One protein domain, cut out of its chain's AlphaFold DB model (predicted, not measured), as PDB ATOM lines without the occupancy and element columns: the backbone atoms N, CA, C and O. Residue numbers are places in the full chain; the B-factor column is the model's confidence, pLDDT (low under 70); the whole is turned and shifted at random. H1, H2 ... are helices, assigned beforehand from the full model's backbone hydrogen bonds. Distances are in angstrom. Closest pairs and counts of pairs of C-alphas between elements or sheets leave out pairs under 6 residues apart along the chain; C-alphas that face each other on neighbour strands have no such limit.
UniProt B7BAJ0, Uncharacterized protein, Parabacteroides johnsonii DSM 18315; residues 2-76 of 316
ATOM      1  N   TRP A   2     -30.229  33.171   5.187       95.12
ATOM      2  CA  TRP A   2     -30.825  34.321   5.849       95.12
ATOM      3  C   TRP A   2     -31.475  33.871   7.148       95.12
ATOM      4  O   TRP A   2     -32.279  32.941   7.135       95.12
ATOM      5  N   GLU A   3     -31.148  34.547   8.241       92.81
ATOM      6  CA  GLU A   3     -31.872  34.460   9.504       92.81
ATOM      7  C   GLU A   3     -32.471  35.837   9.787       92.81
ATOM      8  O   GLU A   3     -31.740  36.824   9.851       92.81
ATOM      9  N   ALA A   4     -33.798  35.936   9.880       93.69
ATOM     10  CA  ALA A   4     -34.452  37.243   9.981       93.69
ATOM     11  C   ALA A   4     -34.581  37.768  11.420       93.69
ATOM     12  O   ALA A   4     -34.671  38.979  11.618       93.69
ATOM     13  N   SER A   5     -34.639  36.889  12.423       92.31
ATOM     14  CA  SER A   5     -34.836  37.295  13.817       92.31
ATOM     15  C   SER A   5     -34.279  36.283  14.806       92.31
ATOM     16  O   SER A   5     -34.516  35.086  14.670       92.31
ATOM     17  N   ASN A   6     -33.623  36.771  15.856       88.00
ATOM     18  CA  ASN A   6     -33.033  35.896  16.855       88.00
ATOM     19  C   ASN A   6     -34.091  35.362  17.854       88.00
ATOM     20  O   ASN A   6     -34.550  34.227  17.772       88.00
ATOM     21  N   HIS A   7     -34.593  36.242  18.731       86.69
ATOM     22  CA  HIS A   7     -35.553  35.917  19.801       86.69
ATOM     23  C   HIS A   7     -36.886  36.676  19.673       86.69
ATOM     24  O   HIS A   7     -37.212  37.503  20.532       86.69
ATOM     25  N   PRO A   8     -37.701  36.446  18.630       87.31
ATOM     26  CA  PRO A   8     -38.980  37.137  18.512       87.31
ATOM     27  C   PRO A   8     -39.928  36.663  19.625       87.31
ATOM     28  O   PRO A   8     -40.384  35.527  19.626       87.31
ATOM     29  N   ASN A   9     -40.211  37.511  20.615       84.50
ATOM     30  CA  ASN A   9     -40.967  37.138  21.822       84.50
ATOM     31  C   ASN A   9     -42.446  37.563  21.795       84.50
ATOM     32  O   ASN A   9     -43.230  37.125  22.639       84.50
ATOM     33  N   ARG A  10     -42.839  38.386  20.816       86.62
ATOM     34  CA  ARG A  10     -44.173  38.992  20.726       86.62
ATOM     35  C   ARG A  10     -45.297  37.976  20.494       86.62
ATOM     36  O   ARG A  10     -46.408  38.206  20.954       86.62
ATOM     37  N   PHE A  11     -45.018  36.840  19.853       89.62
ATOM     38  CA  PHE A  11     -46.043  35.856  19.482       89.62
ATOM     39  C   PHE A  11     -46.801  35.275  20.675       89.62
ATOM     40  O   PHE A  11     -47.963  34.937  20.538       89.62
ATOM     41  N   LYS A  12     -46.192  35.221  21.867       83.19
ATOM     42  CA  LYS A  12     -46.854  34.712  23.082       83.19
ATOM     43  C   LYS A  12     -48.064  35.554  23.520       83.19
ATOM     44  O   LYS A  12     -48.813  35.109  24.381       83.19
ATOM     45  N   LEU A  13     -48.215  36.766  22.978       87.06
ATOM     46  CA  LEU A  13     -49.281  37.718  23.305       87.06
ATOM     47  C   LEU A  13     -50.387  37.782  22.241       87.06
ATOM     48  O   LEU A  13     -51.332  38.552  22.397       87.06
ATOM     49  N   HIS A  14     -50.256  37.018  21.160       90.81
ATOM     50  CA  HIS A  14     -51.157  37.040  20.014       90.81
ATOM     51  C   HIS A  14     -51.517  35.612  19.615       90.81
ATOM     52  O   HIS A  14     -50.890  34.661  20.077       90.81
ATOM     53  N   ASP A  15     -52.542  35.451  18.785       92.31
ATOM     54  CA  ASP A  15     -52.886  34.138  18.259       92.31
ATOM     55  C   ASP A  15     -51.929  33.708  17.126       92.31
ATOM     56  O   ASP A  15     -50.931  34.364  16.801       92.31
ATOM     57  N   ILE A  16     -52.220  32.552  16.536       93.69
ATOM     58  CA  ILE A  16     -51.403  31.941  15.492       93.69
ATOM     59  C   ILE A  16     -51.228  32.811  14.234       93.69
ATOM     60  O   ILE A  16     -50.205  32.670  13.551       93.69
ATOM     61  N   SER A  17     -52.154  33.730  13.930       94.12
ATOM     62  CA  SER A  17     -52.077  34.583  12.739       94.12
ATOM     63  C   SER A  17     -50.797  35.410  12.721       94.12
ATOM     64  O   SER A  17     -50.181  35.548  11.670       94.12
ATOM     65  N   ASP A  18     -50.319  35.868  13.879       94.06
ATOM     66  CA  ASP A  18     -49.079  36.642  13.975       94.06
ATOM     67  C   ASP A  18     -47.846  35.805  13.598       94.06
ATOM     68  O   ASP A  18     -46.933  36.289  12.923       94.06
ATOM     69  N   SER A  19     -47.811  34.525  13.997       94.75
ATOM     70  CA  SER A  19     -46.757  33.599  13.559       94.75
ATOM     71  C   SER A  19     -46.859  33.302  12.061       94.75
ATOM     72  O   SER A  19     -45.829  33.183  11.390       94.75
ATOM     73  N   HIS A  20     -48.077  33.200  11.524       96.19
ATOM     74  CA  HIS A  20     -48.297  33.000  10.094       96.19
ATOM     75  C   HIS A  20     -47.818  34.201   9.279       96.19
ATOM     76  O   HIS A  20     -46.980  34.041   8.391       96.19
ATOM     77  N   ASP A  21     -48.286  35.396   9.624       96.19
ATOM     78  CA  ASP A  21     -47.964  36.639   8.932       96.19
ATOM     79  C   ASP A  21     -46.466  36.924   8.968       96.19
ATOM     80  O   ASP A  21     -45.877  37.270   7.940       96.19
ATOM     81  N   PHE A  22     -45.820  36.715  10.119       96.38
ATOM     82  CA  PHE A  22     -44.376  36.881  10.242       96.38
ATOM     83  C   PHE A  22     -43.609  35.928   9.317       96.38
ATOM     84  O   PHE A  22     -42.796  36.382   8.508       96.38
ATOM     85  N   VAL A  23     -43.884  34.620   9.387       96.69
ATOM     86  CA  VAL A  23     -43.193  33.616   8.560       96.69
ATOM     87  C   VAL A  23     -43.441  33.858   7.073       96.69
ATOM     88  O   VAL A  23     -42.498  33.845   6.279       96.69
ATOM     89  N   THR A  24     -44.689  34.131   6.690       98.12
ATOM     90  CA  THR A  24     -45.064  34.400   5.300       98.12
ATOM     91  C   THR A  24     -44.389  35.657   4.774       98.12
ATOM     92  O   THR A  24     -43.858  35.636   3.660       98.12
ATOM     93  N   ARG A  25     -44.372  36.743   5.555       98.00
ATOM     94  CA  ARG A  25     -43.751  38.003   5.142       98.00
ATOM     95  C   ARG A  25     -42.247  37.854   4.988       98.00
ATOM     96  O   ARG A  25     -41.723  38.225   3.944       98.00
ATOM     97  N   VAL A  26     -41.568  37.268   5.976       97.62
ATOM     98  CA  VAL A  26     -40.118  37.048   5.909       97.62
ATOM     99  C   VAL A  26     -39.753  36.208   4.688       97.62
ATOM    100  O   VAL A  26     -38.910  36.626   3.896       97.62
ATOM    101  N   TYR A  27     -40.411  35.059   4.506       98.19
ATOM    102  CA  TYR A  27     -40.108  34.177   3.384       98.19
ATOM    103  C   TYR A  27     -40.330  34.878   2.046       98.19
ATOM    104  O   TYR A  27     -39.401  34.947   1.252       98.19
ATOM    105  N   ARG A  28     -41.523  35.445   1.814       98.19
ATOM    106  CA  ARG A  28     -41.864  36.072   0.526       98.19
ATOM    107  C   ARG A  28     -40.969  37.266   0.210       98.19
ATOM    108  O   ARG A  28     -40.603  37.446  -0.946       98.19
ATOM    109  N   THR A  29     -40.614  38.072   1.212       98.19
ATOM    110  CA  THR A  29     -39.704  39.206   1.020       98.19
ATOM    111  C   THR A  29     -38.308  38.732   0.630       98.19
ATOM    112  O   THR A  29     -37.757  39.236  -0.344       98.19
ATOM    113  N   LEU A  30     -37.745  37.756   1.346       98.00
ATOM    114  CA  LEU A  30     -36.387  37.280   1.086       98.00
ATOM    115  C   LEU A  30     -36.303  36.454  -0.200       98.00
ATOM    116  O   LEU A  30     -35.422  36.695  -1.017       98.00
ATOM    117  N   SER A  31     -37.249  35.544  -0.438       97.62
ATOM    118  CA  SER A  31     -37.252  34.694  -1.633       97.62
ATOM    119  C   SER A  31     -37.460  35.484  -2.926       97.62
ATOM    120  O   SER A  31     -37.078  35.013  -3.992       97.62
ATOM    121  N   ALA A  32     -38.077  36.669  -2.855       97.88
ATOM    122  CA  ALA A  32     -38.239  37.551  -4.009       97.88
ATOM    123  C   ALA A  32     -36.931  38.242  -4.430       97.88
ATOM    124  O   ALA A  32     -36.819  38.662  -5.580       97.88
ATOM    125  N   VAL A  33     -35.957  38.368  -3.521       97.56
ATOM    126  CA  VAL A  33     -34.690  39.081  -3.775       97.56
ATOM    127  C   VAL A  33     -33.469  38.165  -3.785       97.56
ATOM    128  O   VAL A  33     -32.478  38.485  -4.434       97.56
ATOM    129  N   ASP A  34     -33.524  37.027  -3.094       97.38
ATOM    130  CA  ASP A  34     -32.433  36.064  -3.023       97.38
ATOM    131  C   ASP A  34     -32.954  34.625  -2.914       97.38
ATOM    132  O   ASP A  34     -33.495  34.198  -1.894       97.38
ATOM    133  N   THR A  35     -32.727  33.850  -3.973       96.38
ATOM    134  CA  THR A  35     -33.051  32.419  -4.048       96.38
ATOM    135  C   THR A  35     -31.824  31.513  -3.901       96.38
ATOM    136  O   THR A  35     -31.943  30.293  -3.997       96.38
ATOM    137  N   SER A  36     -30.639  32.084  -3.652       96.94
ATOM    138  CA  SER A  36     -29.369  31.352  -3.523       96.94
ATOM    139  C   SER A  36     -29.098  30.830  -2.107       96.94
ATOM    140  O   SER A  36     -28.146  30.079  -1.888       96.94
ATOM    141  N   ARG A  37     -29.912  31.230  -1.123       96.25
ATOM    142  CA  ARG A  37     -29.705  30.949   0.301       96.25
ATOM    143  C   ARG A  37     -30.964  30.355   0.933       96.25
ATOM    144  O   ARG A  37     -32.071  30.787   0.641       96.25
ATOM    145  N   LEU A  38     -30.773  29.413   1.860       97.19
ATOM    146  CA  LEU A  38     -31.830  28.979   2.782       97.19
ATOM    147  C   LEU A  38     -32.317  30.152   3.645       97.19
ATOM    148  O   LEU A  38     -31.532  31.059   3.936       97.19
ATOM    149  N   ILE A  39     -33.575  30.104   4.076       97.81
ATOM    150  CA  ILE A  39     -34.266  31.137   4.848       97.81
ATOM    151  C   ILE A  39     -34.802  30.519   6.142       97.81
ATOM    152  O   ILE A  39     -35.654  29.631   6.099       97.81
ATOM    153  N   SER A  40     -34.337  31.024   7.283       96.38
ATOM    154  CA  SER A  40     -34.953  30.796   8.588       96.38
ATOM    155  C   SER A  40     -35.614  32.096   9.056       96.38
ATOM    156  O   SER A  40     -34.923  33.091   9.291       96.38
ATOM    157  N   PRO A  41     -36.947  32.142   9.212       95.94
ATOM    158  CA  PRO A  41     -37.632  33.282   9.806       95.94
ATOM    159  C   PRO A  41     -37.122  33.637  11.200       95.94
ATOM    160  O   PRO A  41     -37.135  34.806  11.577       95.94
ATOM    161  N   THR A  42     -36.657  32.643  11.955       94.50
ATOM    162  CA  THR A  42     -36.045  32.868  13.258       94.50
ATOM    163  C   THR A  42     -35.006  31.809  13.608       94.50
ATOM    164  O   THR A  42     -35.084  30.690  13.096       94.50
ATOM    165  N   SER A  43     -34.065  32.124  14.495       92.38
ATOM    166  CA  SER A  43     -33.248  31.103  15.153       92.38
ATOM    167  C   SER A  43     -34.025  30.320  16.217       92.38
ATOM    168  O   SER A  43     -33.805  29.115  16.362       92.38
ATOM    169  N   PHE A  44     -34.982  30.949  16.914       91.69
ATOM    170  CA  PHE A  44     -35.740  30.320  17.999       91.69
ATOM    171  C   PHE A  44     -37.199  30.016  17.644       91.69
ATOM    172  O   PHE A  44     -38.146  30.676  18.080       91.69
ATOM    173  N   TRP A  45     -37.389  28.956  16.858       92.62
ATOM    174  CA  TRP A  45     -38.705  28.496  16.399       92.62
ATOM    175  C   TRP A  45     -39.692  28.213  17.534       92.62
ATOM    176  O   TRP A  45     -40.888  28.429  17.367       92.62
ATOM    177  N   GLN A  46     -39.203  27.804  18.705       88.69
ATOM    178  CA  GLN A  46     -40.024  27.496  19.878       88.69
ATOM    179  C   GLN A  46     -40.752  28.718  20.472       88.69
ATOM    180  O   GLN A  46     -41.611  28.560  21.341       88.69
ATOM    181  N   HIS A  47     -40.431  29.940  20.035       90.50
ATOM    182  CA  HIS A  47     -41.230  31.125  20.352       90.50
ATOM    183  C   HIS A  47     -42.462  31.303  19.458       90.50
ATOM    184  O   HIS A  47     -43.345  32.086  19.814       90.50
ATOM    185  N   MET A  48     -42.535  30.601  18.328       91.94
ATOM    186  CA  MET A  48     -43.710  30.583  17.462       91.94
ATOM    187  C   MET A  48     -44.760  29.591  17.971       91.94
ATOM    188  O   MET A  48     -44.525  28.816  18.897       91.94
ATOM    189  N   HIS A  49     -45.931  29.609  17.340       94.25
ATOM    190  CA  HIS A  49     -47.020  28.696  17.680       94.25
ATOM    191  C   HIS A  49     -46.822  27.264  17.168       94.25
ATOM    192  O   HIS A  49     -47.488  26.374  17.673       94.25
ATOM    193  N   TYR A  50     -45.926  27.020  16.208       94.56
ATOM    194  CA  TYR A  50     -45.762  25.703  15.582       94.56
ATOM    195  C   TYR A  50     -45.103  24.686  16.525       94.56
ATOM    196  O   TYR A  50     -44.012  24.921  17.045       94.56
ATOM    197  N   GLY A  51     -45.743  23.532  16.707       94.25
ATOM    198  CA  GLY A  51     -45.255  22.431  17.539       94.25
ATOM    199  C   GLY A  51     -44.557  21.310  16.773       94.25
ATOM    200  O   GLY A  51     -43.870  20.492  17.388       94.25
ATOM    201  N   ASN A  52     -44.704  21.254  15.448       95.81
ATOM    202  CA  ASN A  52     -44.140  20.194  14.616       95.81
ATOM    203  C   ASN A  52     -43.712  20.677  13.220       95.81
ATOM    204  O   ASN A  52     -44.008  21.788  12.787       95.81
ATOM    205  N   TYR A  53     -42.994  19.801  12.523       96.06
ATOM    206  CA  TYR A  53     -42.300  20.066  11.266       96.06
ATOM    207  C   TYR A  53     -43.148  20.760  10.179       96.06
ATOM    208  O   TYR A  53     -42.699  21.756   9.593       96.06
ATOM    209  N   ASP A  54     -44.356  20.247   9.935       95.44
ATOM    210  CA  ASP A  54     -45.271  20.729   8.895       95.44
ATOM    211  C   ASP A  54     -46.207  21.850   9.377       95.44
ATOM    212  O   ASP A  54     -46.924  22.437   8.570       95.44
ATOM    213  N   GLY A  55     -46.175  22.180  10.674       95.44
ATOM    214  CA  GLY A  55     -47.032  23.185  11.293       95.44
ATOM    215  C   GLY A  55     -48.500  22.782  11.386       95.44
ATOM    216  O   GLY A  55     -49.352  23.664  11.415       95.44
ATOM    217  N   SER A  56     -48.809  21.482  11.403       96.56
ATOM    218  CA  SER A  56     -50.166  20.969  11.641       96.56
ATOM    219  C   SER A  56     -50.558  20.914  13.115       96.56
ATOM    220  O   SER A  56     -51.743  20.775  13.417       96.56
ATOM    221  N   LEU A  57     -49.593  21.042  14.029       96.50
ATOM    222  CA  LEU A  57     -49.820  21.079  15.471       96.50
ATOM    223  C   LEU A  57     -49.280  22.373  16.073       96.50
ATOM    224  O   LEU A  57     -48.222  22.857  15.662       96.50
ATOM    225  N   ASP A  58     -49.974  22.902  17.078       93.25
ATOM    226  CA  ASP A  58     -49.419  23.931  17.950       93.25
ATOM    227  C   ASP A  58     -48.437  23.334  18.983       93.25
ATOM    228  O   ASP A  58     -48.244  22.116  19.069       93.25
ATOM    229  N   LYS A  59     -47.787  24.189  19.779       88.25
ATOM    230  CA  LYS A  59     -46.823  23.778  20.820       88.25
ATOM    231  C   LYS A  59     -47.450  22.940  21.952       88.25
ATOM    232  O   LYS A  59     -46.726  22.202  22.626       88.25
ATOM    233  N   GLU A  60     -48.763  23.038  22.161       90.56
ATOM    234  CA  GLU A  60     -49.538  22.202  23.084       90.56
ATOM    235  C   GLU A  60     -49.917  20.839  22.470       90.56
ATOM    236  O   GLU A  60     -50.256  19.908  23.204       90.56
ATOM    237  N   GLY A  61     -49.791  20.689  21.150       93.38
ATOM    238  CA  GLY A  61     -50.136  19.485  20.399       93.38
ATOM    239  C   GLY A  61     -51.563  19.481  19.847       93.38
ATOM    240  O   GLY A  61     -52.035  18.424  19.426       93.38
ATOM    241  N   ASN A  62     -52.259  20.622  19.846       95.88
ATOM    242  CA  ASN A  62     -53.578  20.742  19.235       95.88
ATOM    243  C   ASN A  62     -53.455  20.925  17.715       95.88
ATOM    244  O   ASN A  62     -52.530  21.596  17.255       95.88
ATOM    245  N   PRO A  63     -54.402  20.394  16.921       97.38
ATOM    246  CA  PRO A  63     -54.437  20.632  15.484       97.38
ATOM    247  C   PRO A  63     -54.628  22.113  15.137       97.38
ATOM    248  O   PRO A  63     -55.513  22.779  15.672       97.38
ATOM    249  N   ILE A  64     -53.847  22.593  14.174       96.50
ATOM    250  CA  ILE A  64     -53.931  23.935  13.589       96.50
ATOM    251  C   ILE A  64     -53.900  23.838  12.062       96.50
ATOM    252  O   ILE A  64     -53.478  22.833  11.494       96.50
ATOM    253  N   VAL A  65     -54.355  24.889  11.377       96.81
ATOM    254  CA  VAL A  65     -54.234  24.974   9.916       96.81
ATOM    255  C   VAL A  65     -52.783  25.327   9.566       96.81
ATOM    256  O   VAL A  65     -52.342  26.409   9.952       96.81
ATOM    257  N   PRO A  66     -52.047  24.482   8.820       95.56
ATOM    258  CA  PRO A  66     -50.661  24.769   8.469       95.56
ATOM    259  C   PRO A  66     -50.505  26.024   7.611       95.56
ATOM    260  O   PRO A  66     -51.292  26.270   6.693       95.56
ATOM    261  N   ASN A  67     -49.424  26.772   7.832       96.69
ATOM    262  CA  ASN A  67     -48.991  27.804   6.896       96.69
ATOM    263  C   ASN A  67     -48.184  27.161   5.748       96.69
ATOM    264  O   ASN A  67     -47.090  26.659   6.007       96.69
ATOM    265  N   PRO A  68     -48.638  27.215   4.479       96.44
ATOM    266  CA  PRO A  68     -47.965  26.539   3.362       96.44
ATOM    267  C   PRO A  68     -46.497  26.941   3.174       96.44
ATOM    268  O   PRO A  68     -45.681  26.134   2.734       96.44
ATOM    269  N   VAL A  69     -46.143  28.171   3.567       97.06
ATOM    270  CA  VAL A  69     -44.772  28.696   3.478       97.06
ATOM    271  C   VAL A  69     -43.778  27.872   4.303       97.06
ATOM    272  O   VAL A  69     -42.591  27.821   3.983       97.06
ATOM    273  N   LEU A  70     -44.246  27.175   5.339       95.94
ATOM    274  CA  LEU A  70     -43.427  26.257   6.122       95.94
ATOM    275  C   LEU A  70     -42.795  25.157   5.265       95.94
ATOM    276  O   LEU A  70     -41.683  24.729   5.574       95.94
ATOM    277  N   MET A  71     -43.471  24.727   4.204       97.06
ATOM    278  CA  MET A  71     -43.045  23.597   3.380       97.06
ATOM    279  C   MET A  71     -42.272  24.014   2.130       97.06
ATOM    280  O   MET A  71     -41.739  23.159   1.422       97.06
ATOM    281  N   GLU A  72     -42.121  25.313   1.902       97.56
ATOM    282  CA  GLU A  72     -41.409  25.858   0.755       97.56
ATOM    283  C   GLU A  72     -39.931  25.436   0.687       97.56
ATOM    284  O   GLU A  72     -39.284  25.130   1.694       97.56
ATOM    285  N   LYS A  73     -39.370  25.418  -0.529       95.19
ATOM    286  CA  LYS A  73     -38.048  24.825  -0.803       95.19
ATOM    287  C   LYS A  73     -36.891  25.523  -0.081       95.19
ATOM    288  O   LYS A  73     -35.968  24.850   0.363       95.19
ATOM    289  N   LEU A  74     -36.920  26.854   0.015       97.19
ATOM    290  CA  LEU A  74     -35.842  27.619   0.661       97.19
ATOM    291  C   LEU A  74     -35.989  27.671   2.183       97.19
ATOM    292  O   LEU A  74     -35.069  28.118   2.862       97.19
ATOM    293  N   MET A  75     -37.127  27.238   2.723       97.25
ATOM    294  CA  MET A  75     -37.374  27.252   4.155       97.25
ATOM    295  C   MET A  75     -36.437  26.269   4.866       97.25
ATOM    296  O   MET A  75     -36.320  25.112   4.465       97.25
ATOM    297  N   THR A  76     -35.799  26.714   5.944       95.88
ATOM    298  CA  THR A  76     -35.033  25.860   6.863       95.88
ATOM    299  C   THR A  76     -35.563  26.017   8.283       95.88
ATOM    300  O   THR A  76     -36.415  26.866   8.554       95.88
TER     301      THR A  76
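AT A GLANCE: This is residues 2 to 76 of the 316 residues of an uncharacterized protein of Parabacteroides johnsonii DSM 18315 (UniProt B7BAJ0). This domain has little regular structure: one long helix, H2, runs along one side, and a long looping stretch, residues 34 to 67, folds back beside it. The one-turn helix H3 packs on H2, and short H1 lies near the end where H2 begins. The printed part has 75 residues, with 26 in the named helices H1, H2 and H3, in that order, and no named strand: all helix, compact, radius of gyration of the C-alphas 11.8 A, elongated, spans 35 by 21 by 16 A.

IN THESE COORDINATES: Find C-alpha 16 at (-51.403, 31.941, 15.492); from there H2, residues 16 to 33, runs 26.5 A to C-alpha 33 at (-34.690, 39.081, -3.775). Before it look for H1, residues 10 to 13; after it, H3, residues 68 to 71, ends at (-43.045, 23.597, 3.380).

HOW THE PARTS SIT: H2 touches H3 with residues 23 to 27 alone; the closest C-alphas, Thr 24 and Val 69, are 6.0 A apart. H1 and H2 are close but not clearly touching, their closest C-alphas, Phe 11 and Asp 18, 6.3 A apart. H1 and H3 are apart. Residues 2 to 3 pair with 39 to 40, parallel. In H2, 13 of 14 O i to N i+4 pairs are within hydrogen-bond range; H1 and H3 are too short for such a pair.

THE WHOLE: The farthest C-alphas, Val 33 and Glu 60, are 35.0 A apart. The printed part has no cut; the H1 to H2 link is tight, the H2 to H3 link long. No printed residue is under 70 in pLDDT.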